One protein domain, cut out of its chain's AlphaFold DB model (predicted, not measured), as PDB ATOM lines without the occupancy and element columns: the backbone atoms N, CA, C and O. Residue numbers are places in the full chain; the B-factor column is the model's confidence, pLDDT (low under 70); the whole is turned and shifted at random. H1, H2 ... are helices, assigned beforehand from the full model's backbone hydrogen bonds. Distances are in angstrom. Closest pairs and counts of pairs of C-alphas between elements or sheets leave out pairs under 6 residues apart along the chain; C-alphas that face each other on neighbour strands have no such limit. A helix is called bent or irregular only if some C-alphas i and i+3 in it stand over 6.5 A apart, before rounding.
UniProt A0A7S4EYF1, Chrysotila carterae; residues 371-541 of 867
ATOM      1  N   ASP A 371      16.039  22.333 -32.465       64.25
ATOM      2  CA  ASP A 371      17.437  21.996 -32.248       64.25
ATOM      3  C   ASP A 371      18.340  22.720 -33.248       64.25
ATOM      4  O   ASP A 371      18.325  22.423 -34.442       64.25
ATOM      5  N   ALA A 372      19.174  23.638 -32.753       63.28
ATOM      6  CA  ALA A 372      20.114  24.390 -33.585       63.28
ATOM      7  C   ALA A 372      21.078  23.465 -34.353       63.28
ATOM      8  O   ALA A 372      21.398  23.726 -35.511       63.28
ATOM      9  N   LEU A 373      21.496  22.350 -33.738       64.12
ATOM     10  CA  LEU A 373      22.320  21.328 -34.388       64.12
ATOM     11  C   LEU A 373      21.546  20.618 -35.510       64.12
ATOM     12  O   LEU A 373      22.069  20.492 -36.615       64.12
ATOM     13  N   THR A 374      20.294  20.222 -35.269       65.50
ATOM     14  CA  THR A 374      19.436  19.597 -36.288       65.50
ATOM     15  C   THR A 374      19.157  20.560 -37.442       65.50
ATOM     16  O   THR A 374      19.295  20.162 -38.593       65.50
ATOM     17  N   HIS A 375      18.877  21.843 -37.178       67.06
ATOM     18  CA  HIS A 375      18.700  22.852 -38.231       67.06
ATOM     19  C   HIS A 375      19.980  23.065 -39.058       67.06
ATOM     20  O   HIS A 375      19.917  23.123 -40.287       67.06
ATOM     21  N   MET A 376      21.155  23.138 -38.421       60.00
ATOM     22  CA  MET A 376      22.426  23.215 -39.152       60.00
ATOM     23  C   MET A 376      22.652  21.970 -40.022       60.00
ATOM     24  O   MET A 376      22.973  22.110 -41.197       60.00
ATOM     25  N   MET A 377      22.394  20.764 -39.507       63.50
ATOM     26  CA  MET A 377      22.527  19.516 -40.276       63.50
ATOM     27  C   MET A 377      21.516  19.412 -41.431       63.50
ATOM     28  O   MET A 377      21.880  18.976 -42.522       63.50
ATOM     29  N   LEU A 378      20.273  19.871 -41.235       61.03
ATOM     30  CA  LEU A 378      19.253  19.983 -42.288       61.03
ATOM     31  C   LEU A 378      19.677  20.939 -43.416       61.03
ATOM     32  O   LEU A 378      19.328  20.698 -44.571       61.03
ATOM     33  N   THR A 379      20.439  21.989 -43.088       64.38
ATOM     34  CA  THR A 379      20.916  23.002 -44.048       64.38
ATOM     35  C   THR A 379      22.195  22.560 -44.772       64.38
ATOM     36  O   THR A 379      22.334  22.790 -45.969       64.38
ATOM     37  N   VAL A 380      23.134  21.924 -44.061       63.62
ATOM     38  CA  VAL A 380      24.481  21.594 -44.570       63.62
ATOM     39  C   VAL A 380      24.525  20.284 -45.370       63.62
ATOM     40  O   VAL A 380      25.389  20.145 -46.232       63.62
ATOM     41  N   ALA A 381      23.612  19.334 -45.132       57.25
ATOM     42  CA  ALA A 381      23.635  18.006 -45.765       57.25
ATOM     43  C   ALA A 381      22.411  17.730 -46.677       57.25
ATOM     44  O   ALA A 381      21.587  16.863 -46.355       57.25
ATOM     45  N   PRO A 382      22.236  18.443 -47.812       47.34
ATOM     46  CA  PRO A 382      21.155  18.182 -48.766       47.34
ATOM     47  C   PRO A 382      21.263  16.768 -49.370       47.34
ATOM     48  O   PRO A 382      22.298  16.409 -49.917       47.34
ATOM     49  N   GLY A 383      20.191  15.968 -49.275       55.53
ATOM     50  CA  GLY A 383      20.078  14.652 -49.932       55.53
ATOM     51  C   GLY A 383      19.581  13.507 -49.039       55.53
ATOM     52  O   GLY A 383      18.802  12.675 -49.495       55.53
ATOM     53  N   SER A 384      19.971  13.465 -47.762       55.59
ATOM     54  CA  SER A 384      19.599  12.373 -46.844       55.59
ATOM     55  C   SER A 384      18.175  12.481 -46.285       55.59
ATOM     56  O   SER A 384      17.652  13.575 -46.071       55.59
ATOM     57  N   SER A 385      17.559  11.328 -45.996       62.38
ATOM     58  CA  SER A 385      16.228  11.252 -45.385       62.38
ATOM     59  C   SER A 385      16.201  11.846 -43.972       62.38
ATOM     60  O   SER A 385      17.142  11.698 -43.189       62.38
ATOM     61  N   GLU A 386      15.090  12.505 -43.640       65.62
ATOM     62  CA  GLU A 386      14.918  13.312 -42.424       65.62
ATOM     63  C   GLU A 386      15.243  12.521 -41.145       65.62
ATOM     64  O   GLU A 386      16.134  12.907 -40.390       65.62
ATOM     65  N   THR A 387      14.682  11.317 -40.998       66.50
ATOM     66  CA  THR A 387      14.956  10.409 -39.869       66.50
ATOM     67  C   THR A 387      16.431   9.997 -39.749       66.50
ATOM     68  O   THR A 387      16.930   9.785 -38.642       66.50
ATOM     69  N   ARG A 388      17.183   9.898 -40.862       63.50
ATOM     70  CA  ARG A 388      18.631   9.618 -40.802       63.50
ATOM     71  C   ARG A 388      19.414  10.860 -40.367       63.50
ATOM     72  O   ARG A 388      20.399  10.722 -39.637       63.50
ATOM     73  N   ARG A 389      18.984  12.063 -40.763       66.62
ATOM     74  CA  ARG A 389      19.577  13.328 -40.293       66.62
ATOM     75  C   ARG A 389      19.364  13.521 -38.796       66.62
ATOM     76  O   ARG A 389      20.316  13.868 -38.110       66.62
ATOM     77  N   GLU A 390      18.176  13.218 -38.280       69.88
ATOM     78  CA  GLU A 390      17.878  13.238 -36.840       69.88
ATOM     79  C   GLU A 390      18.748  12.235 -36.070       69.88
ATOM     80  O   GLU A 390      19.429  12.605 -35.113       69.88
ATOM     81  N   ALA A 391      18.826  10.981 -36.535       68.25
ATOM     82  CA  ALA A 391      19.696   9.966 -35.936       68.25
ATOM     83  C   ALA A 391      21.189  10.356 -35.981       68.25
ATOM     84  O   ALA A 391      21.947  10.042 -35.064       68.25
ATOM     85  N   THR A 392      21.612  11.067 -37.029       67.50
ATOM     86  CA  THR A 392      22.969  11.614 -37.166       67.50
ATOM     87  C   THR A 392      23.212  12.765 -36.194       67.50
ATOM     88  O   THR A 392      24.191  12.738 -35.453       67.50
ATOM     89  N   ALA A 393      22.304  13.742 -36.139       69.69
ATOM     90  CA  ALA A 393      22.353  14.869 -35.214       69.69
ATOM     91  C   ALA A 393      22.421  14.392 -33.752       69.69
ATOM     92  O   ALA A 393      23.219  14.907 -32.967       69.69
ATOM     93  N   GLN A 394      21.661  13.346 -33.415       72.19
ATOM     94  CA  GLN A 394      21.707  12.721 -32.099       72.19
ATOM     95  C   GLN A 394      23.053  12.034 -31.821       72.19
ATOM     96  O   GLN A 394      23.609  12.245 -30.747       72.19
ATOM     97  N   ARG A 395      23.648  11.307 -32.783       69.69
ATOM     98  CA  ARG A 395      25.014  10.759 -32.628       69.69
ATOM     99  C   ARG A 395      26.053  11.857 -32.389       69.69
ATOM    100  O   ARG A 395      26.852  11.727 -31.470       69.69
ATOM    101  N   VAL A 396      26.012  12.953 -33.157       71.50
ATOM    102  CA  VAL A 396      26.913  14.109 -32.961       71.50
ATOM    103  C   VAL A 396      26.755  14.674 -31.545       71.50
ATOM    104  O   VAL A 396      27.752  14.882 -30.850       71.50
ATOM    105  N   ARG A 397      25.512  14.873 -31.087       72.62
ATOM    106  CA  ARG A 397      25.196  15.348 -29.732       72.62
ATOM    107  C   ARG A 397      25.712  14.396 -28.651       72.62
ATOM    108  O   ARG A 397      26.356  14.854 -27.708       72.62
ATOM    109  N   ASP A 398      25.454  13.099 -28.785       70.50
ATOM    110  CA  ASP A 398      25.867  12.083 -27.816       70.50
ATOM    111  C   ASP A 398      27.398  12.021 -27.715       70.50
ATOM    112  O   ASP A 398      27.934  12.056 -26.606       70.50
ATOM    113  N   THR A 399      28.110  12.053 -28.846       70.12
ATOM    114  CA  THR A 399      29.578  12.128 -28.894       70.12
ATOM    115  C   THR A 399      30.118  13.406 -28.240       70.12
ATOM    116  O   THR A 399      31.005  13.309 -27.393       70.12
ATOM    117  N   ILE A 400      29.571  14.592 -28.549       72.19
ATOM    118  CA  ILE A 400      29.964  15.856 -27.892       72.19
ATOM    119  C   ILE A 400      29.721  15.777 -26.376       72.19
ATOM    120  O   ILE A 400      30.584  16.162 -25.585       72.19
ATOM    121  N   SER A 401      28.577  15.230 -25.954       68.12
ATOM    122  CA  SER A 401      28.253  15.074 -24.534       68.12
ATOM    123  C   SER A 401      29.229  14.132 -23.821       68.12
ATOM    124  O   SER A 401      29.680  14.443 -22.722       68.12
ATOM    125  N   ALA A 402      29.627  13.028 -24.461       66.69
ATOM    126  CA  ALA A 402      30.600  12.086 -23.923       66.69
ATOM    127  C   ALA A 402      31.975  12.748 -23.747       66.69
ATOM    128  O   ALA A 402      32.549  12.687 -22.660       66.69
ATOM    129  N   VAL A 403      32.462  13.441 -24.781       69.56
ATOM    130  CA  VAL A 403      33.758  14.139 -24.771       69.56
ATOM    131  C   VAL A 403      33.856  15.179 -23.652       69.56
ATOM    132  O   VAL A 403      34.911  15.306 -23.039       69.56
ATOM    133  N   LEU A 404      32.769  15.892 -23.344       68.62
ATOM    134  CA  LEU A 404      32.759  16.910 -22.287       68.62
ATOM    135  C   LEU A 404      32.516  16.317 -20.889       68.62
ATOM    136  O   LEU A 404      33.145  16.734 -19.917       68.62
ATOM    137  N   VAL A 405      31.617  15.336 -20.761       68.00
ATOM    138  CA  VAL A 405      31.215  14.790 -19.453       68.00
ATOM    139  C   VAL A 405      32.237  13.793 -18.899       68.00
ATOM    140  O   VAL A 405      32.424  13.751 -17.680       68.00
ATOM    141  N   ILE A 406      32.921  13.000 -19.735       69.62
ATOM    142  CA  ILE A 406      33.876  11.981 -19.256       69.62
ATOM    143  C   ILE A 406      35.068  12.614 -18.509       69.62
ATOM    144  O   ILE A 406      35.293  12.208 -17.365       69.62
ATOM    145  N   PRO A 407      35.800  13.618 -19.044       70.81
ATOM    146  CA  PRO A 407      36.942  14.208 -18.341       70.81
ATOM    147  C   PRO A 407      36.517  14.935 -17.064       70.81
ATOM    148  O   PRO A 407      37.116  14.722 -16.015       70.81
ATOM    149  N   VAL A 408      35.434  15.719 -17.116       68.25
ATOM    150  CA  VAL A 408      34.942  16.495 -15.963       68.25
ATOM    151  C   VAL A 408      34.473  15.583 -14.825       68.25
ATOM    152  O   VAL A 408      34.850  15.790 -13.672       68.25
ATOM    153  N   SER A 409      33.704  14.528 -15.124       62.94
ATOM    154  CA  SER A 409      33.268  13.568 -14.096       62.94
ATOM    155  C   SER A 409      34.415  12.697 -13.566       62.94
ATOM    156  O   SER A 409      34.430  12.364 -12.379       62.94
ATOM    157  N   THR A 410      35.416  12.391 -14.398       68.75
ATOM    158  CA  THR A 410      36.629  11.673 -13.974       68.75
ATOM    159  C   THR A 410      37.512  12.542 -13.079       68.75
ATOM    160  O   THR A 410      37.968  12.066 -12.042       68.75
ATOM    161  N   ALA A 411      37.688  13.827 -13.403       69.50
ATOM    162  CA  ALA A 411      38.414  14.786 -12.572       69.50
ATOM    163  C   ALA A 411      37.738  14.993 -11.213       69.50
ATOM    164  O   ALA A 411      38.405  14.898 -10.182       69.50
ATOM    165  N   ALA A 412      36.411  15.161 -11.193       64.69
ATOM    166  CA  ALA A 412      35.642  15.239  -9.953       64.69
ATOM    167  C   ALA A 412      35.811  13.976  -9.085       64.69
ATOM    168  O   ALA A 412      36.043  14.088  -7.879       64.69
ATOM    169  N   ARG A 413      35.767  12.773  -9.683       65.81
ATOM    170  CA  ARG A 413      36.025  11.507  -8.971       65.81
ATOM    171  C   ARG A 413      37.454  11.423  -8.431       65.81
ATOM    172  O   ARG A 413      37.641  11.018  -7.287       65.81
ATOM    173  N   ASN A 414      38.461  11.761  -9.229       74.75
ATOM    174  CA  ASN A 414      39.853  11.616  -8.809       74.75
ATOM    175  C   ASN A 414      40.196  12.616  -7.691       74.75
ATOM    176  O   ASN A 414      40.794  12.226  -6.690       74.75
ATOM    177  N   ALA A 415      39.732  13.865  -7.792       70.00
ATOM    178  CA  ALA A 415      39.877  14.866  -6.732       70.00
ATOM    179  C   ALA A 415      39.167  14.442  -5.433       70.00
ATOM    180  O   ALA A 415      39.741  14.546  -4.349       70.00
ATOM    181  N   THR A 416      37.957  13.877  -5.551       67.38
ATOM    182  CA  THR A 416      37.195  13.255  -4.449       67.38
ATOM    183  C   THR A 416      38.023  12.179  -3.740       67.38
ATOM    184  O   THR A 416      38.194  12.225  -2.523       67.38
ATOM    185  N   ILE A 417      38.567  11.224  -4.501       74.19
ATOM    186  CA  ILE A 417      39.397  10.122  -3.992       74.19
ATOM    187  C   ILE A 417      40.640  10.652  -3.270       74.19
ATOM    188  O   ILE A 417      40.940  10.207  -2.161       74.19
ATOM    189  N   ALA A 418      41.347  11.610  -3.878       77.50
ATOM    190  CA  ALA A 418      42.543  12.204  -3.294       77.50
ATOM    191  C   ALA A 418      42.233  12.891  -1.958       77.50
ATOM    192  O   ALA A 418      42.888  12.595  -0.961       77.50
ATOM    193  N   LEU A 419      41.201  13.739  -1.903       70.44
ATOM    194  CA  LEU A 419      40.842  14.458  -0.679       70.44
ATOM    195  C   LEU A 419      40.483  13.509   0.467       70.44
ATOM    196  O   LEU A 419      40.997  13.669   1.574       70.44
ATOM    197  N   VAL A 420      39.641  12.502   0.201       71.69
ATOM    198  CA  VAL A 420      39.255  11.495   1.205       71.69
ATOM    199  C   VAL A 420      40.488  10.770   1.738       71.69
ATOM    200  O   VAL A 420      40.632  10.617   2.949       71.69
ATOM    201  N   LEU A 421      41.404  10.361   0.860       77.44
ATOM    202  CA  LEU A 421      42.591   9.611   1.256       77.44
ATOM    203  C   LEU A 421      43.597  10.471   2.046       77.44
ATOM    204  O   LEU A 421      44.120  10.009   3.059       77.44
ATOM    205  N   PHE A 422      43.812  11.732   1.652       78.62
ATOM    206  CA  PHE A 422      44.628  12.690   2.413       78.62
ATOM    207  C   PHE A 422      44.023  12.989   3.799       78.62
ATOM    208  O   PHE A 422      44.762  13.041   4.786       78.62
ATOM    209  N   ARG A 423      42.691  13.132   3.902       71.81
ATOM    210  CA  ARG A 423      41.972  13.325   5.178       71.81
ATOM    211  C   ARG A 423      42.067  12.097   6.087       71.81
ATOM    212  O   ARG A 423      42.451  12.238   7.246       71.81
ATOM    213  N   VAL A 424      41.805  10.894   5.566       76.69
ATOM    214  CA  VAL A 424      41.907   9.623   6.318       76.69
ATOM    215  C   VAL A 424      43.327   9.388   6.845       76.69
ATOM    216  O   VAL A 424      43.496   8.957   7.983       76.69
ATOM    217  N   LEU A 425      44.355   9.718   6.056       79.12
ATOM    218  CA  LEU A 425      45.764   9.565   6.443       79.12
ATOM    219  C   LEU A 425      46.332  10.759   7.239       79.12
ATOM    220  O   LEU A 425      47.507  10.731   7.617       79.12
ATOM    221  N   ARG A 426      45.514  11.790   7.508       77.31
ATOM    222  CA  ARG A 426      45.882  13.052   8.182       77.31
ATOM    223  C   ARG A 426      47.189  13.639   7.637       77.31
ATOM    224  O   ARG A 426      48.206  13.747   8.333       77.31
ATOM    225  N   VAL A 427      47.132  13.982   6.352       73.81
ATOM    226  CA  VAL A 427      48.192  14.643   5.583       73.81
ATOM    227  C   VAL A 427      47.819  16.125   5.394       73.81
ATOM    228  O   VAL A 427      46.673  16.404   5.035       73.81
ATOM    229  N   PRO A 428      48.738  17.083   5.636       66.75
ATOM    230  CA  PRO A 428      48.463  18.509   5.447       66.75
ATOM    231  C   PRO A 428      48.220  18.873   3.971       66.75
ATOM    232  O   PRO A 428      48.603  18.136   3.060       66.75
ATOM    233  N   CYS A 429      47.598  20.035   3.743       65.50
ATOM    234  CA  CYS A 429      47.303  20.598   2.414       65.50
ATOM    235  C   CYS A 429      46.425  19.700   1.510       65.50
ATOM    236  O   CYS A 429      46.557  19.716   0.284       65.50
ATOM    237  N   ALA A 430      45.503  18.929   2.102       66.31
ATOM    238  CA  ALA A 430      44.601  18.017   1.387       66.31
ATOM    239  C   ALA A 430      43.780  18.698   0.269       66.31
ATOM    240  O   ALA A 430      43.563  18.096  -0.782       66.31
ATOM    241  N   HIS A 431      43.358  19.953   0.471       60.75
ATOM    242  CA  HIS A 431      42.626  20.737  -0.531       60.75
ATOM    243  C   HIS A 431      43.499  21.082  -1.746       60.75
ATOM    244  O   HIS A 431      43.084  20.852  -2.880       60.75
ATOM    245  N   LEU A 432      44.735  21.545  -1.528       62.75
ATOM    246  CA  LEU A 432      45.677  21.851  -2.608       62.75
ATOM    247  C   LEU A 432      46.034  20.594  -3.423       62.75
ATOM    248  O   LEU A 432      46.020  20.631  -4.653       62.75
ATOM    249  N   ALA A 433      46.263  19.460  -2.754       67.31
ATOM    250  CA  ALA A 433      46.499  18.180  -3.421       67.31
ATOM    251  C   ALA A 433      45.284  17.708  -4.246       67.31
ATOM    252  O   ALA A 433      45.451  17.247  -5.375       67.31
ATOM    253  N   ALA A 434      44.061  17.861  -3.727       67.88
ATOM    254  CA  ALA A 434      42.837  17.524  -4.456       67.88
ATOM    255  C   ALA A 434      42.613  18.427  -5.683       67.88
ATOM    256  O   ALA A 434      42.235  17.929  -6.744       67.88
ATOM    257  N   THR A 435      42.905  19.726  -5.571       64.31
ATOM    258  CA  THR A 435      42.840  20.687  -6.686       64.31
ATOM    259  C   THR A 435      43.884  20.375  -7.759       64.31
ATOM    260  O   THR A 435      43.551  20.340  -8.941       64.31
ATOM    261  N   LEU A 436      45.124  20.050  -7.375       68.06
ATOM    262  CA  LEU A 436      46.150  19.592  -8.318       68.06
ATOM    263  C   LEU A 436      45.732  18.291  -9.017       68.06
ATOM    264  O   LEU A 436      45.852  18.192 -10.235       68.06
ATOM    265  N   VAL A 437      45.176  17.319  -8.288       76.19
ATOM    266  CA  VAL A 437      44.628  16.080  -8.869       76.19
ATOM    267  C   VAL A 437      43.470  16.355  -9.834       76.19
ATOM    268  O   VAL A 437      43.397  15.699 -10.874       76.19
ATOM    269  N   ALA A 438      42.590  17.318  -9.536       70.88
ATOM    270  CA  ALA A 438      41.530  17.741 -10.450       70.88
ATOM    271  C   ALA A 438      42.131  18.275 -11.758       70.88
ATOM    272  O   ALA A 438      41.836  17.746 -12.830       70.88
ATOM    273  N   THR A 439      43.036  19.253 -11.657       68.06
ATOM    274  CA  THR A 439      43.729  19.871 -12.795       68.06
ATOM    275  C   THR A 439      44.482  18.833 -13.623       68.06
ATOM    276  O   THR A 439      44.223  18.702 -14.815       68.06
ATOM    277  N   PHE A 440      45.344  18.013 -13.015       74.00
ATOM    278  CA  PHE A 440      46.080  16.974 -13.742       74.00
ATOM    279  C   PHE A 440      45.174  15.878 -14.328       74.00
ATOM    280  O   PHE A 440      45.522  15.317 -15.357       74.00
ATOM    281  N   THR A 441      43.993  15.603 -13.762       72.69
ATOM    282  CA  THR A 441      43.026  14.684 -14.398       72.69
ATOM    283  C   THR A 441      42.316  15.320 -15.603       72.69
ATOM    284  O   THR A 441      41.939  14.607 -16.533       72.69
ATOM    285  N   LEU A 442      42.149  16.647 -15.625       66.00
ATOM    286  CA  LEU A 442      41.639  17.376 -16.794       66.00
ATOM    287  C   LEU A 442      42.660  17.435 -17.948       66.00
ATOM    288  O   LEU A 442      42.253  17.560 -19.100       66.00
ATOM    289  N   PHE A 443      43.959  17.284 -17.661       68.38
ATOM    290  CA  PHE A 443      45.037  17.135 -18.648       68.38
ATOM    291  C   PHE A 443      45.465  15.652 -18.788       68.38
ATOM    292  O   PHE A 443      46.454  15.249 -18.175       68.38
ATOM    293  N   PRO A 444      44.805  14.824 -19.633       60.22
ATOM    294  CA  PRO A 444      45.045  13.370 -19.756       60.22
ATOM    295  C   PRO A 444      46.450  12.936 -20.229       60.22
ATOM    296  O   PRO A 444      46.672  11.756 -20.478       60.22
ATOM    297  N   PHE A 445      47.402  13.862 -20.353       56.41
ATOM    298  CA  PHE A 445      48.818  13.572 -20.579       56.41
ATOM    299  C   PHE A 445      49.541  13.096 -19.302       56.41
ATOM    300  O   PHE A 445      50.553  12.404 -19.393       56.41
ATOM    301  N   THR A 446      49.024  13.432 -18.113       58.66
ATOM    302  CA  THR A 446      49.697  13.171 -16.831       58.66
ATOM    303  C   THR A 446      48.859  12.260 -15.938       58.66
ATOM    304  O   THR A 446      47.700  12.546 -15.645       58.66
ATOM    305  N   TYR A 447      49.453  11.181 -15.421       68.25
ATOM    306  CA  TYR A 447      48.796  10.356 -14.405       68.25
ATOM    307  C   TYR A 447      48.544  11.174 -13.134       68.25
ATOM    308  O   TYR A 447      49.476  11.712 -12.541       68.25
ATOM    309  N   ALA A 448      47.294  11.205 -12.666       69.25
ATOM    310  CA  ALA A 448      46.881  11.985 -11.498       69.25
ATOM    311  C   ALA A 448      47.654  11.654 -10.200       69.25
ATOM    312  O   ALA A 448      47.719  12.478  -9.296       69.25
ATOM    313  N   SER A 449      48.288  10.479 -10.104       69.00
ATOM    314  CA  SER A 449      49.184  10.116  -8.995       69.00
ATOM    315  C   SER A 449      50.486  10.928  -8.958       69.00
ATOM    316  O   SER A 449      51.029  11.135  -7.875       69.00
ATOM    317  N   ILE A 450      50.968  11.431 -10.101       77.19
ATOM    318  CA  ILE A 450      52.181  12.263 -10.193       77.19
ATOM    319  C   ILE A 450      51.967  13.601  -9.468       77.19
ATOM    320  O   ILE A 450      52.877  14.090  -8.804       77.19
ATOM    321  N   ALA A 451      50.740  14.139  -9.490       75.31
ATOM    322  CA  ALA A 451      50.366  15.341  -8.742       75.31
ATOM    323  C   ALA A 451      50.630  15.210  -7.229       75.31
ATOM    324  O   ALA A 451      51.002  16.178  -6.574       75.31
ATOM    325  N   CYS A 452      50.467  14.007  -6.672       75.50
ATOM    326  CA  CYS A 452      50.665  13.733  -5.248       75.50
ATOM    327  C   CYS A 452      52.085  13.258  -4.896       75.50
ATOM    328  O   CYS A 452      52.384  13.078  -3.712       75.50
ATOM    329  N   LEU A 453      52.961  13.052  -5.887       80.44
ATOM    330  CA  LEU A 453      54.303  12.504  -5.681       80.44
ATOM    331  C   LEU A 453      55.120  13.328  -4.656       80.44
ATOM    332  O   LEU A 453      55.646  12.710  -3.724       80.44
ATOM    333  N   PRO A 454      55.133  14.683  -4.690       81.00
ATOM    334  CA  PRO A 454      55.827  15.497  -3.685       81.00
ATOM    335  C   PRO A 454      55.379  15.229  -2.241       81.00
ATOM    336  O   PRO A 454      56.218  15.146  -1.347       81.00
ATOM    337  N   TRP A 455      54.080  15.007  -2.000       81.06
ATOM    338  CA  TRP A 455      53.556  14.664  -0.670       81.06
ATOM    339  C   TRP A 455      53.969  13.263  -0.231       81.06
ATOM    340  O   TRP A 455      54.379  13.077   0.913       81.06
ATOM    341  N   THR A 456      53.904  12.277  -1.130       82.44
ATOM    342  CA  THR A 456      54.340  10.907  -0.805       82.44
ATOM    343  C   THR A 456      55.836  10.855  -0.483       82.44
ATOM    344  O   THR A 456      56.221  10.220   0.498       82.44
ATOM    345  N   LEU A 457      56.659  11.600  -1.230       80.94
ATOM    346  CA  LEU A 457      58.097  11.720  -0.998       80.94
ATOM    347  C   LEU A 457      58.400  12.491   0.296       80.94
ATOM    348  O   LEU A 457      59.203  12.032   1.101       80.94
ATOM    349  N   GLY A 458      57.714  13.610   0.551       78.00
ATOM    350  CA  GLY A 458      57.863  14.385   1.786       78.00
ATOM    351  C   GLY A 458      57.497  13.592   3.047       78.00
ATOM    352  O   GLY A 458      58.225  13.642   4.037       78.00
ATOM    353  N   LEU A 459      56.423  12.795   3.010       80.25
ATOM    354  CA  LEU A 459      56.038  11.899   4.114       80.25
ATOM    355  C   LEU A 459      57.050  10.767   4.342       80.25
ATOM    356  O   LEU A 459      57.270  10.364   5.482       80.25
ATOM    357  N   VAL A 460      57.674  10.259   3.277       81.81
ATOM    358  CA  VAL A 460      58.761   9.272   3.362       81.81
ATOM    359  C   VAL A 460      60.008   9.901   3.996       81.81
ATOM    360  O   VAL A 460      60.498   9.391   4.999       81.81
ATOM    361  N   LEU A 461      60.469  11.047   3.484       79.75
ATOM    362  CA  LEU A 461      61.672  11.739   3.968       79.75
ATOM    363  C   LEU A 461      61.542  12.265   5.408       79.75
ATOM    364  O   LEU A 461      62.534  12.319   6.127       79.75
ATOM    365  N   THR A 462      60.332  12.606   5.862       79.38
ATOM    366  CA  THR A 462      60.050  13.022   7.255       79.38
ATOM    367  C   THR A 462      59.840  11.848   8.223       79.38
ATOM    368  O   THR A 462      59.354  12.036   9.337       79.38
ATOM    369  N   GLY A 463      60.179  10.618   7.826       78.75
ATOM    370  CA  GLY A 463      60.113   9.440   8.696       78.75
ATOM    371  C   GLY A 463      58.711   8.842   8.883       78.75
ATOM    372  O   GLY A 463      58.549   7.865   9.612       78.75
ATOM    373  N   ARG A 464      57.683   9.363   8.198       85.56
ATOM    374  CA  ARG A 464      56.305   8.832   8.201       85.56
ATOM    375  C   ARG A 464      56.084   7.833   7.057       85.56
ATOM    376  O   ARG A 464      55.045   7.848   6.392       85.56
ATOM    377  N   TRP A 465      57.045   6.923   6.863       86.88
ATOM    378  CA  TRP A 465      57.116   5.938   5.770       86.88
ATOM    379  C   TRP A 465      55.779   5.230   5.504       86.88
ATOM    380  O   TRP A 465      55.301   5.203   4.373       86.88
ATOM    381  N   ALA A 466      55.134   4.712   6.557       87.50
ATOM    382  CA  ALA A 466      53.861   3.998   6.453       87.50
ATOM    383  C   ALA A 466      52.710   4.887   5.944       87.50
ATOM    384  O   ALA A 466      51.871   4.420   5.173       87.50
ATOM    385  N   THR A 467      52.680   6.174   6.317       84.31
ATOM    386  CA  THR A 467      51.693   7.133   5.795       84.31
ATOM    387  C   THR A 467      51.976   7.466   4.327       84.31
ATOM    388  O   THR A 467      51.047   7.475   3.524       84.31
ATOM    389  N   GLY A 468      53.241   7.695   3.956       85.50
ATOM    390  CA  GLY A 468      53.634   8.013   2.577       85.50
ATOM    391  C   GLY A 468      53.383   6.865   1.593       85.50
ATOM    392  O   GLY A 468      52.787   7.073   0.537       85.50
ATOM    393  N   VAL A 469      53.756   5.636   1.968       87.06
ATOM    394  CA  VAL A 469      53.499   4.426   1.166       87.06
ATOM    395  C   VAL A 469      52.003   4.106   1.116       87.06
ATOM    396  O   VAL A 469      51.483   3.825   0.037       87.06
ATOM    397  N   GLY A 470      51.285   4.210   2.241       86.94
ATOM    398  CA  GLY A 470      49.831   4.023   2.281       86.94
ATOM    399  C   GLY A 470      49.080   5.014   1.385       86.94
ATOM    400  O   GLY A 470      48.151   4.621   0.678       86.94
ATOM    401  N   LEU A 471      49.530   6.274   1.344       86.50
ATOM    402  CA  LEU A 471      49.004   7.292   0.437       86.50
ATOM    403  C   LEU A 471      49.259   6.921  -1.029       86.50
ATOM    404  O   LEU A 471      48.320   6.906  -1.822       86.50
ATOM    405  N   PHE A 472      50.498   6.576  -1.392       87.06
ATOM    406  CA  PHE A 472      50.851   6.219  -2.769       87.06
ATOM    407  C   PHE A 472      50.074   4.993  -3.278       87.06
ATOM    408  O   PHE A 472      49.481   5.034  -4.359       87.06
ATOM    409  N   VAL A 473      50.019   3.919  -2.481       87.62
ATOM    410  CA  VAL A 473      49.297   2.683  -2.826       87.62
ATOM    411  C   VAL A 473      47.790   2.933  -2.917       87.62
ATOM    412  O   VAL A 473      47.158   2.461  -3.861       87.62
ATOM    413  N   GLY A 474      47.216   3.713  -1.996       83.31
ATOM    414  CA  GLY A 474      45.799   4.077  -2.034       83.31
ATOM    415  C   GLY A 474      45.433   4.890  -3.279       83.31
ATOM    416  O   GLY A 474      44.479   4.540  -3.972       83.31
ATOM    417  N   LEU A 475      46.217   5.924  -3.615       83.62
ATOM    418  CA  LEU A 475      46.010   6.729  -4.826       83.62
ATOM    419  C   LEU A 475      46.074   5.856  -6.082       83.62
ATOM    420  O   LEU A 475      45.199   5.946  -6.940       83.62
ATOM    421  N   MET A 476      47.076   4.976  -6.175       82.56
ATOM    422  CA  MET A 476      47.217   4.084  -7.324       82.56
ATOM    423  C   MET A 476      46.052   3.096  -7.428       82.56
ATOM    424  O   MET A 476      45.476   2.972  -8.505       82.56
ATOM    425  N   PHE A 477      45.646   2.454  -6.330       81.94
ATOM    426  CA  PHE A 477      44.514   1.523  -6.323       81.94
ATOM    427  C   PHE A 477      43.199   2.202  -6.734       81.94
ATOM    428  O   PHE A 477      42.502   1.725  -7.630       81.94
ATOM    429  N   PHE A 478      42.870   3.346  -6.127       78.69
ATOM    430  CA  PHE A 478      41.606   4.023  -6.400       78.69
ATOM    431  C   PHE A 478      41.578   4.716  -7.776       78.69
ATOM    432  O   PHE A 478      40.541   4.670  -8.437       78.69
ATOM    433  N   PHE A 479      42.684   5.281  -8.278       77.12
ATOM    434  CA  PHE A 479      42.722   5.841  -9.641       77.12
ATOM    435  C   PHE A 479      42.705   4.760 -10.737       77.12
ATOM    436  O   PHE A 479      42.121   4.986 -11.795       77.12
ATOM    437  N   GLN A 480      43.274   3.574 -10.484       71.25
ATOM    438  CA  GLN A 480      43.156   2.413 -11.382       71.25
ATOM    439  C   GLN A 480      41.723   1.842 -11.429       71.25
ATOM    440  O   GLN A 480      41.363   1.160 -12.388       71.25
ATOM    441  N   SER A 481      40.873   2.128 -10.431       62.31
ATOM    442  CA  SER A 481      39.501   1.604 -10.340       62.31
ATOM    443  C   SER A 481      38.498   2.294 -11.295       62.31
ATOM    444  O   SER A 481      37.484   2.861 -10.879       62.31
ATOM    445  N   LYS A 482      38.752   2.238 -12.616       59.22
ATOM    446  CA  LYS A 482      37.779   2.669 -13.642       59.22
ATOM    447  C   LYS A 482      36.481   1.855 -13.499       59.22
ATOM    448  O   LYS A 482      36.501   0.626 -13.496       59.22
ATOM    449  N   SER A 483      35.334   2.534 -13.426       56.59
ATOM    450  CA  SER A 483      34.024   1.869 -13.429       56.59
ATOM    451  C   SER A 483      33.749   1.210 -14.784       56.59
ATOM    452  O   SER A 483      34.078   1.778 -15.827       56.59
ATOM    453  N   GLU A 484      33.031   0.080 -14.805       50.19
ATOM    454  CA  GLU A 484      32.516  -0.496 -16.056       50.19
ATOM    455  C   GLU A 484      31.673   0.498 -16.879       50.19
ATOM    456  O   GLU A 484      31.559   0.367 -18.096       50.19
ATOM    457  N   ALA A 485      31.027   1.474 -16.227       50.25
ATOM    458  CA  ALA A 485      30.277   2.521 -16.917       50.25
ATOM    459  C   ALA A 485      31.196   3.439 -17.740       50.25
ATOM    460  O   ALA A 485      30.810   3.875 -18.820       50.25
ATOM    461  N   ASP A 486      32.415   3.683 -17.263       56.53
ATOM    462  CA  ASP A 486      33.380   4.570 -17.915       56.53
ATOM    463  C   ASP A 486      34.167   3.811 -18.981       56.53
ATOM    464  O   ASP A 486      34.273   4.290 -20.102       56.53
ATOM    465  N   LEU A 487      34.553   2.560 -18.709       58.81
ATOM    466  CA  LEU A 487      35.099   1.640 -19.716       58.81
ATOM    467  C   LEU A 487      34.137   1.432 -20.905       58.81
ATOM    468  O   LEU A 487      34.575   1.299 -22.050       58.81
ATOM    469  N   ARG A 488      32.815   1.432 -20.662       51.03
ATOM    470  CA  ARG A 488      31.801   1.414 -21.732       51.03
ATOM    471  C   ARG A 488      31.751   2.735 -22.512       51.03
ATOM    472  O   ARG A 488      31.638   2.681 -23.732       51.03
ATOM    473  N   ARG A 489      31.900   3.888 -21.851       53.06
ATOM    474  CA  ARG A 489      31.942   5.219 -22.492       53.06
ATOM    475  C   ARG A 489      33.214   5.457 -23.310       53.06
ATOM    476  O   ARG A 489      33.124   5.920 -24.441       53.06
ATOM    477  N   GLU A 490      34.379   5.078 -22.791       59.41
ATOM    478  CA  GLU A 490      35.664   5.114 -23.506       59.41
ATOM    479  C   GLU A 490      35.587   4.269 -24.790       59.41
ATOM    480  O   GLU A 490      35.940   4.728 -25.878       59.41
ATOM    481  N   ARG A 491      35.000   3.067 -24.696       55.00
ATOM    482  CA  ARG A 491      34.739   2.199 -25.854       55.00
ATOM    483  C   ARG A 491      33.707   2.777 -26.837       55.00
ATOM    484  O   ARG A 491      33.790   2.463 -28.019       55.00
ATOM    485  N   GLN A 492      32.767   3.611 -26.383       50.88
ATOM    486  CA  GLN A 492      31.801   4.309 -27.245       50.88
ATOM    487  C   GLN A 492      32.402   5.523 -27.966       50.88
ATOM    488  O   GLN A 492      32.032   5.776 -29.109       50.88
ATOM    489  N   ALA A 493      33.344   6.247 -27.352       53.31
ATOM    490  CA  ALA A 493      34.093   7.299 -28.043       53.31
ATOM    491  C   ALA A 493      34.967   6.707 -29.168       53.31
ATOM    492  O   ALA A 493      35.046   7.251 -30.273       53.31
ATOM    493  N   GLY A 494      35.602   5.555 -28.912       46.53
ATOM    494  CA  GLY A 494      36.373   4.831 -29.926       46.53
ATOM    495  C   GLY A 494      37.543   5.650 -30.487       46.53
ATOM    496  O   GLY A 494      37.863   5.538 -31.672       46.53
ATOM    497  N   VAL A 495      38.127   6.507 -29.650       58.09
ATOM    498  CA  VAL A 495      39.347   7.282 -29.897       58.09
ATOM    499  C   VAL A 495      40.402   6.737 -28.939       58.09
ATOM    500  O   VAL A 495      40.141   6.624 -27.744       58.09
ATOM    501  N   GLY A 496      41.573   6.351 -29.450       64.38
ATOM    502  CA  GLY A 496      42.655   5.836 -28.603       64.38
ATOM    503  C   GLY A 496      43.170   6.906 -27.637       64.38
ATOM    504  O   GLY A 496      43.210   8.082 -27.999       64.38
ATOM    505  N   GLU A 497      43.601   6.511 -26.435       71.19
ATOM    506  CA  GLU A 497      44.029   7.448 -25.378       71.19
ATOM    507  C   GLU A 497      45.122   8.423 -25.878       71.19
ATOM    508  O   GLU A 497      45.031   9.625 -25.633       71.19
ATOM    509  N   TYR A 498      46.063   7.953 -26.709       74.56
ATOM    510  CA  TYR A 498      47.065   8.789 -27.390       74.56
ATOM    511  C   TYR A 498      46.480   9.830 -28.354       74.56
ATOM    512  O   TYR A 498      46.967  10.956 -28.410       74.56
ATOM    513  N   VAL A 499      45.439   9.474 -29.115       76.31
ATOM    514  CA  VAL A 499      44.787  10.395 -30.061       76.31
ATOM    515  C   VAL A 499      44.023  11.466 -29.289       76.31
ATOM    516  O   VAL A 499      44.099  12.633 -29.655       76.31
ATOM    517  N   ASN A 500      43.368  11.102 -28.181       76.38
ATOM    518  CA  ASN A 500      42.735  12.057 -27.271       76.38
ATOM    519  C   ASN A 500      43.769  13.000 -26.616       76.38
ATOM    520  O   ASN A 500      43.562  14.208 -26.576       76.38
ATOM    521  N   GLY A 501      44.916  12.471 -26.174       75.44
ATOM    522  CA  GLY A 501      46.016  13.266 -25.617       75.44
ATOM    523  C   GLY A 501      46.637  14.239 -26.629       75.44
ATOM    524  O   GLY A 501      46.756  15.428 -26.343       75.44
ATOM    525  N   PHE A 502      46.970  13.770 -27.836       79.50
ATOM    526  CA  PHE A 502      47.493  14.624 -28.912       79.50
ATOM    527  C   PHE A 502      46.476  15.690 -29.341       79.50
ATOM    528  O   PHE A 502      46.819  16.857 -29.506       79.50
ATOM    529  N   SER A 503      45.208  15.297 -29.460       81.88
ATOM    530  CA  SER A 503      44.085  16.182 -29.758       81.88
ATOM    531  C   SER A 503      43.935  17.303 -28.723       81.88
ATOM    532  O   SER A 503      43.710  18.453 -29.098       81.88
ATOM    533  N   LEU A 504      44.131  16.997 -27.439       78.06
ATOM    534  CA  LEU A 504      44.107  17.964 -26.344       78.06
ATOM    535  C   LEU A 504      45.314  18.918 -26.369       78.06
ATOM    536  O   LEU A 504      45.126  20.123 -26.215       78.06
ATOM    537  N   VAL A 505      46.527  18.422 -26.640       80.62
ATOM    538  CA  VAL A 505      47.728  19.267 -26.820       80.62
ATOM    539  C   VAL A 505      47.561  20.214 -28.012       80.62
ATOM    540  O   VAL A 505      47.782  21.417 -27.880       80.62
ATOM    541  N   LEU A 506      47.106  19.699 -29.159       80.69
ATOM    542  CA  LEU A 506      46.850  20.497 -30.359       80.69
ATOM    543  C   LEU A 506      45.744  21.534 -30.108       80.69
ATOM    544  O   LEU A 506      45.909  22.701 -30.453       80.69
ATOM    545  N   GLY A 507      44.664  21.145 -29.425       80.62
ATOM    546  CA  GLY A 507      43.605  22.056 -28.995       80.62
ATOM    547  C   GLY A 507      44.136  23.206 -28.137       80.62
ATOM    548  O   GLY A 507      43.884  24.367 -28.457       80.62
ATOM    549  N   VAL A 508      44.919  22.904 -27.096       80.69
ATOM    550  CA  VAL A 508      45.520  23.920 -26.214       80.69
ATOM    551  C   VAL A 508      46.516  24.818 -26.958       80.69
ATOM    552  O   VAL A 508      46.529  26.021 -26.717       80.69
ATOM    553  N   SER A 509      47.286  24.290 -27.917       77.88
ATOM    554  CA  SER A 509      48.185  25.117 -28.743       77.88
ATOM    555  C   SER A 509      47.460  26.099 -29.674       77.88
ATOM    556  O   SER A 509      48.018  27.142 -30.000       77.88
ATOM    557  N   MET A 510      46.222  25.791 -30.081       76.19
ATOM    558  CA  MET A 510      45.432  26.612 -31.008       76.19
ATOM    559  C   MET A 510      44.504  27.606 -30.293       76.19
ATOM    560  O   MET A 510      44.300  28.712 -30.785       76.19
ATOM    561  N   PHE A 511      43.937  27.226 -29.140       69.19
ATOM    562  CA  PHE A 511      42.884  27.990 -28.445       69.19
ATOM    563  C   PHE A 511      43.175  28.224 -26.946       69.19
ATOM    564  O   PHE A 511      42.261  28.486 -26.155       69.19
ATOM    565  N   GLY A 512      44.430  28.074 -26.512       74.88
ATOM    566  CA  GLY A 512      44.842  28.240 -25.114       74.88
ATOM    567  C   GLY A 512      44.078  27.323 -24.151       74.88
ATOM    568  O   GLY A 512      43.708  26.201 -24.493       74.88
ATOM    569  N   LEU A 513      43.783  27.806 -22.939       64.62
ATOM    570  CA  LEU A 513      43.091  27.011 -21.910       64.62
ATOM    571  C   LEU A 513      41.705  26.497 -22.365       64.62
ATOM    572  O   LEU A 513      41.305  25.395 -21.997       64.62
ATOM    573  N   ARG A 514      40.985  27.257 -23.204       70.06
ATOM    574  CA  ARG A 514      39.689  26.845 -23.784       70.06
ATOM    575  C   ARG A 514      39.852  25.668 -24.760       70.06
ATOM    576  O   ARG A 514      38.961  24.827 -24.886       70.06
ATOM    577  N   GLY A 515      41.024  25.558 -25.385       71.62
ATOM    578  CA  GLY A 515      41.427  24.478 -26.285       71.62
ATOM    579  C   GLY A 515      41.394  23.074 -25.688       71.62
ATOM    580  O   GLY A 515      41.237  22.109 -26.436       71.62
ATOM    581  N   LEU A 516      41.436  22.965 -24.357       70.12
ATOM    582  CA  LEU A 516      41.224  21.723 -23.610       70.12
ATOM    583  C   LEU A 516      39.896  21.034 -23.978       70.12
ATOM    584  O   LEU A 516      39.826  19.810 -24.063       70.12
ATOM    585  N   LEU A 517      38.848  21.833 -24.210       71.69
ATOM    586  CA  LEU A 517      37.509  21.367 -24.576       71.69
ATOM    587  C   LEU A 517      37.381  21.189 -26.096       71.69
ATOM    588  O   LEU A 517      36.781  20.221 -26.563       71.69
ATOM    589  N   PHE A 518      37.958  22.114 -26.874       74.00
ATOM    590  CA  PHE A 518      37.841  22.108 -28.334       74.00
ATOM    591  C   PHE A 518      38.615  20.981 -29.009       74.00
ATOM    592  O   PHE A 518      38.093  20.405 -29.956       74.00
ATOM    593  N   GLY A 519      39.823  20.653 -28.543       80.50
ATOM    594  CA  GLY A 519      40.675  19.644 -29.177       80.50
ATOM    595  C   GLY A 519      39.957  18.301 -29.352       80.50
ATOM    596  O   GLY A 519      39.643  17.929 -30.491       80.50
ATOM    597  N   PRO A 520      39.622  17.600 -28.249       76.56
ATOM    598  CA  PRO A 520      38.901  16.328 -28.293       76.56
ATOM    599  C   PRO A 520      37.559  16.403 -29.034       76.56
ATOM    600  O   PRO A 520      37.201  15.468 -29.755       76.56
ATOM    601  N   ALA A 521      36.832  17.520 -28.914       75.19
ATOM    602  CA  ALA A 521      35.558  17.719 -29.603       75.19
ATOM    603  C   ALA A 521      35.730  17.811 -31.131       75.19
ATOM    604  O   ALA A 521      34.958  17.195 -31.867       75.19
ATOM    605  N   LEU A 522      36.764  18.510 -31.612       77.50
ATOM    606  CA  LEU A 522      37.091  18.624 -33.036       77.50
ATOM    607  C   LEU A 522      37.506  17.280 -33.639       77.50
ATOM    608  O   LEU A 522      37.063  16.958 -34.738       77.50
ATOM    609  N   VAL A 523      38.303  16.470 -32.932       79.19
ATOM    610  CA  VAL A 523      38.746  15.155 -33.439       79.19
ATOM    611  C   VAL A 523      37.623  14.115 -33.417       79.19
ATOM    612  O   VAL A 523      37.502  13.315 -34.344       79.19
ATOM    613  N   CYS A 524      36.743  14.146 -32.415       72.25
ATOM    614  CA  CYS A 524      35.556  13.290 -32.424       72.25
ATOM    615  C   CYS A 524      34.539  13.735 -33.492       72.25
ATOM    616  O   CYS A 524      33.945  12.894 -34.166       72.25
ATOM    617  N   GLY A 525      34.383  15.049 -33.692       75.38
ATOM    618  CA  GLY A 525      33.552  15.623 -34.751       75.38
ATOM    619  C   GLY A 525      34.066  15.303 -36.156       75.38
ATOM    620  O   GLY A 525      33.273  14.915 -37.010       75.38
ATOM    621  N   SER A 526      35.379  15.393 -36.399       76.88
ATOM    622  CA  SER A 526      35.974  15.083 -37.706       76.88
ATOM    623  C   SER A 526      35.936  13.588 -38.028       76.88
ATOM    624  O   SER A 526      35.619  13.231 -39.160       76.88
ATOM    625  N   LYS A 527      36.153  12.709 -37.037       76.06
ATOM    626  CA  LYS A 527      35.946  11.260 -37.187       76.06
ATOM    627  C   LYS A 527      34.505  10.943 -37.601       76.06
ATOM    628  O   LYS A 527      34.293  10.216 -38.566       76.06
ATOM    629  N   LEU A 528      33.519  11.516 -36.909       71.94
ATOM    630  CA  LEU A 528      32.107  11.292 -37.225       71.94
ATOM    631  C   LEU A 528      31.720  11.895 -38.587       71.94
ATOM    632  O   LEU A 528      30.975  11.272 -39.338       71.94
ATOM    633  N   LEU A 529      32.269  13.057 -38.955       72.44
ATOM    634  CA  LEU A 529      32.085  13.648 -40.285       72.44
ATOM    635  C   LEU A 529      32.692  12.776 -41.398       72.44
ATOM    636  O   LEU A 529      32.098  12.668 -42.467       72.44
ATOM    637  N   TYR A 530      33.827  12.116 -41.145       78.06
ATOM    638  CA  TYR A 530      34.435  11.156 -42.070       78.06
ATOM    639  C   TYR A 530      33.585   9.884 -42.225       78.06
ATOM    640  O   TYR A 530      33.313   9.470 -43.351       78.06
ATOM    641  N   GLU A 531      33.096   9.306 -41.120       72.62
ATOM    642  CA  GLU A 531      32.166   8.162 -41.152       72.62
ATOM    643  C   GLU A 531      30.887   8.494 -41.944       72.62
ATOM    644  O   GLU A 531      30.436   7.695 -42.766       72.62
ATOM    645  N   LEU A 532      30.334   9.699 -41.762       67.75
ATOM    646  CA  LEU A 532      29.179  10.184 -42.523       67.75
ATOM    647  C   LEU A 532      29.515  10.396 -44.005       67.75
ATOM    648  O   LEU A 532      28.784   9.906 -44.866       67.75
ATOM    649  N   GLY A 533      30.627  11.073 -44.310       73.31
ATOM    650  CA  GLY A 533      31.101  11.305 -45.677       73.31
ATOM    651  C   GLY A 533      31.275  10.007 -46.466       73.31
ATOM    652  O   GLY A 533      30.812   9.921 -47.600       73.31
ATOM    653  N   GLY A 534      31.828   8.965 -45.834       74.62
ATOM    654  CA  GLY A 534      31.909   7.624 -46.417       74.62
ATOM    655  C   GLY A 534      30.541   7.054 -46.805       74.62
ATOM    656  O   GLY A 534      30.388   6.553 -47.916       74.62
ATOM    657  N   THR A 535      29.521   7.192 -45.947       68.00
ATOM    658  CA  THR A 535      28.159   6.727 -46.285       68.00
ATOM    659  C   THR A 535      27.499   7.531 -47.409       68.00
ATOM    660  O   THR A 535      26.783   6.946 -48.217       68.00
ATOM    661  N   PHE A 536      27.767   8.838 -47.519       67.06
ATOM    662  CA  PHE A 536      27.268   9.647 -48.638       67.06
ATOM    663  C   PHE A 536      27.932   9.269 -49.969       67.06
ATOM    664  O   PHE A 536      27.241   9.170 -50.980       67.06
ATOM    665  N   ILE A 537      29.247   9.021 -49.974       70.75
ATOM    666  CA  ILE A 537      29.977   8.585 -51.178       70.75
ATOM    667  C   ILE A 537      29.439   7.231 -51.658       70.75
ATOM    668  O   ILE A 537      29.104   7.102 -52.829       70.75
ATOM    669  N   GLN A 538      29.248   6.269 -50.749       67.69
ATOM    670  CA  GLN A 538      28.678   4.956 -51.079       67.69
ATOM    671  C   GLN A 538      27.250   5.037 -51.643       67.69
ATOM    672  O   GLN A 538      26.895   4.252 -52.520       67.69
ATOM    673  N   GLU A 539      26.423   5.981 -51.180       61.94
ATOM    674  CA  GLU A 539      25.092   6.193 -51.763       61.94
ATOM    675  C   GLU A 539      25.174   6.819 -53.162       61.94
ATOM    676  O   GLU A 539      24.464   6.368 -54.057       61.94
ATOM    677  N   VAL A 540      26.077   7.778 -53.402       60.38
ATOM    678  CA  VAL A 540      26.300   8.359 -54.742       60.38
ATOM    679  C   VAL A 540      26.854   7.322 -55.728       60.38
ATOM    680  O   VAL A 540      26.362   7.236 -56.852       60.38
ATOM    681  N   GLU A 541      27.814   6.492 -55.314       62.84
ATOM    682  CA  GLU A 541      28.326   5.371 -56.117       62.84
ATOM    683  C   GLU A 541      27.229   4.329 -56.399       62.84
ATOM    684  O   GLU A 541      27.130   3.824 -57.518       62.84
TER     685      GLU A 541
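AT A GLANCE: This is residues 371 to 541 of the 867 residues of a protein of Chrysotila carterae (UniProt A0A7S4EYF1). What shape do these atoms make? A long straight helix, H2, is the spine of a loose rod: towards one end H3, H4 and H5 fold to and fro beside its later part in an up-and-down bundle of four helices, each running against the one before. Towards the other end, H1 folds back on its start, while short H6 and the arm H7b of the bent helix H7 pack on its middle stretch, with the other arm, H7a, steeply tilted to H7b. What is it made of, and how large is it? The printed part has 171 residues with seven named helices, H1 to H7 in order, and no named strand: all helix. It is loose, with a radius of gyration of the C-alphas of 20.9 A and spans of 72 by 32 by 28 A.

IN THESE COORDINATES: Where is the longest helix by residues? H7, residues 497 to 541, was assigned as one helix by its hydrogen bonds but is bent: C-alphas 510 and 513 are 9.4 A apart. Its arms are H7a, residues 497 to 510, 20.0 A, and H7b, residues 513 to 541, 43.1 A, ending at C-alpha 541 (28.326, 5.371, -56.117). Where are the others? H2, residues 386 to 424, runs 55.8 A from C-alpha 386 (14.918, 13.312, -42.424), and is neither bent nor irregular, but only just: C-alphas 404 and 407 are 6.4 A apart. H1 is residues 372 to 380, H3 430 to 442, H5 465 to 480 and H6 484 to 493. H4, residues 450 to 461, is irregular, with C-alphas 451 and 454 7.4 A apart.

HOW THE PARTS SIT: What touches the hub, H2? H3 touches its residues 407 to 423, closest at the C-alphas of Ala 415 and Ala 434, 4.6 A, a hairpin at a shallow tilt of 27 degrees. H7b touches it with residues 517 to 528 alone, closest at the C-alphas of Ile 400 and Ala 521, 6.1 A. H1, H5 and H6 touch it too. How does the bundle close? H4 and H5 form a hairpin, the C-alphas of Thr 456 and Gly 468 closest at 4.5 A. Are the backbones helical? Every O i to N i+4 pair is within hydrogen-bond range in H1, H3, H5, H6 and H7a, against 33 of 35 in H2, 6 of 8 in H4 and 21 of 25 in H7b.

THE WHOLE: How far does it reach? The two C-alphas farthest apart, those of Gly 463 and Glu 541, are 72.3 A apart. Are there cuts, long links or weak places? The printed part has no cut, and its links are tight but for the short link from H3 to H4. Mean pLDDT of the printed part is 70.6, with 80 residues under 70, among them 371 to 393 and 481 to 496.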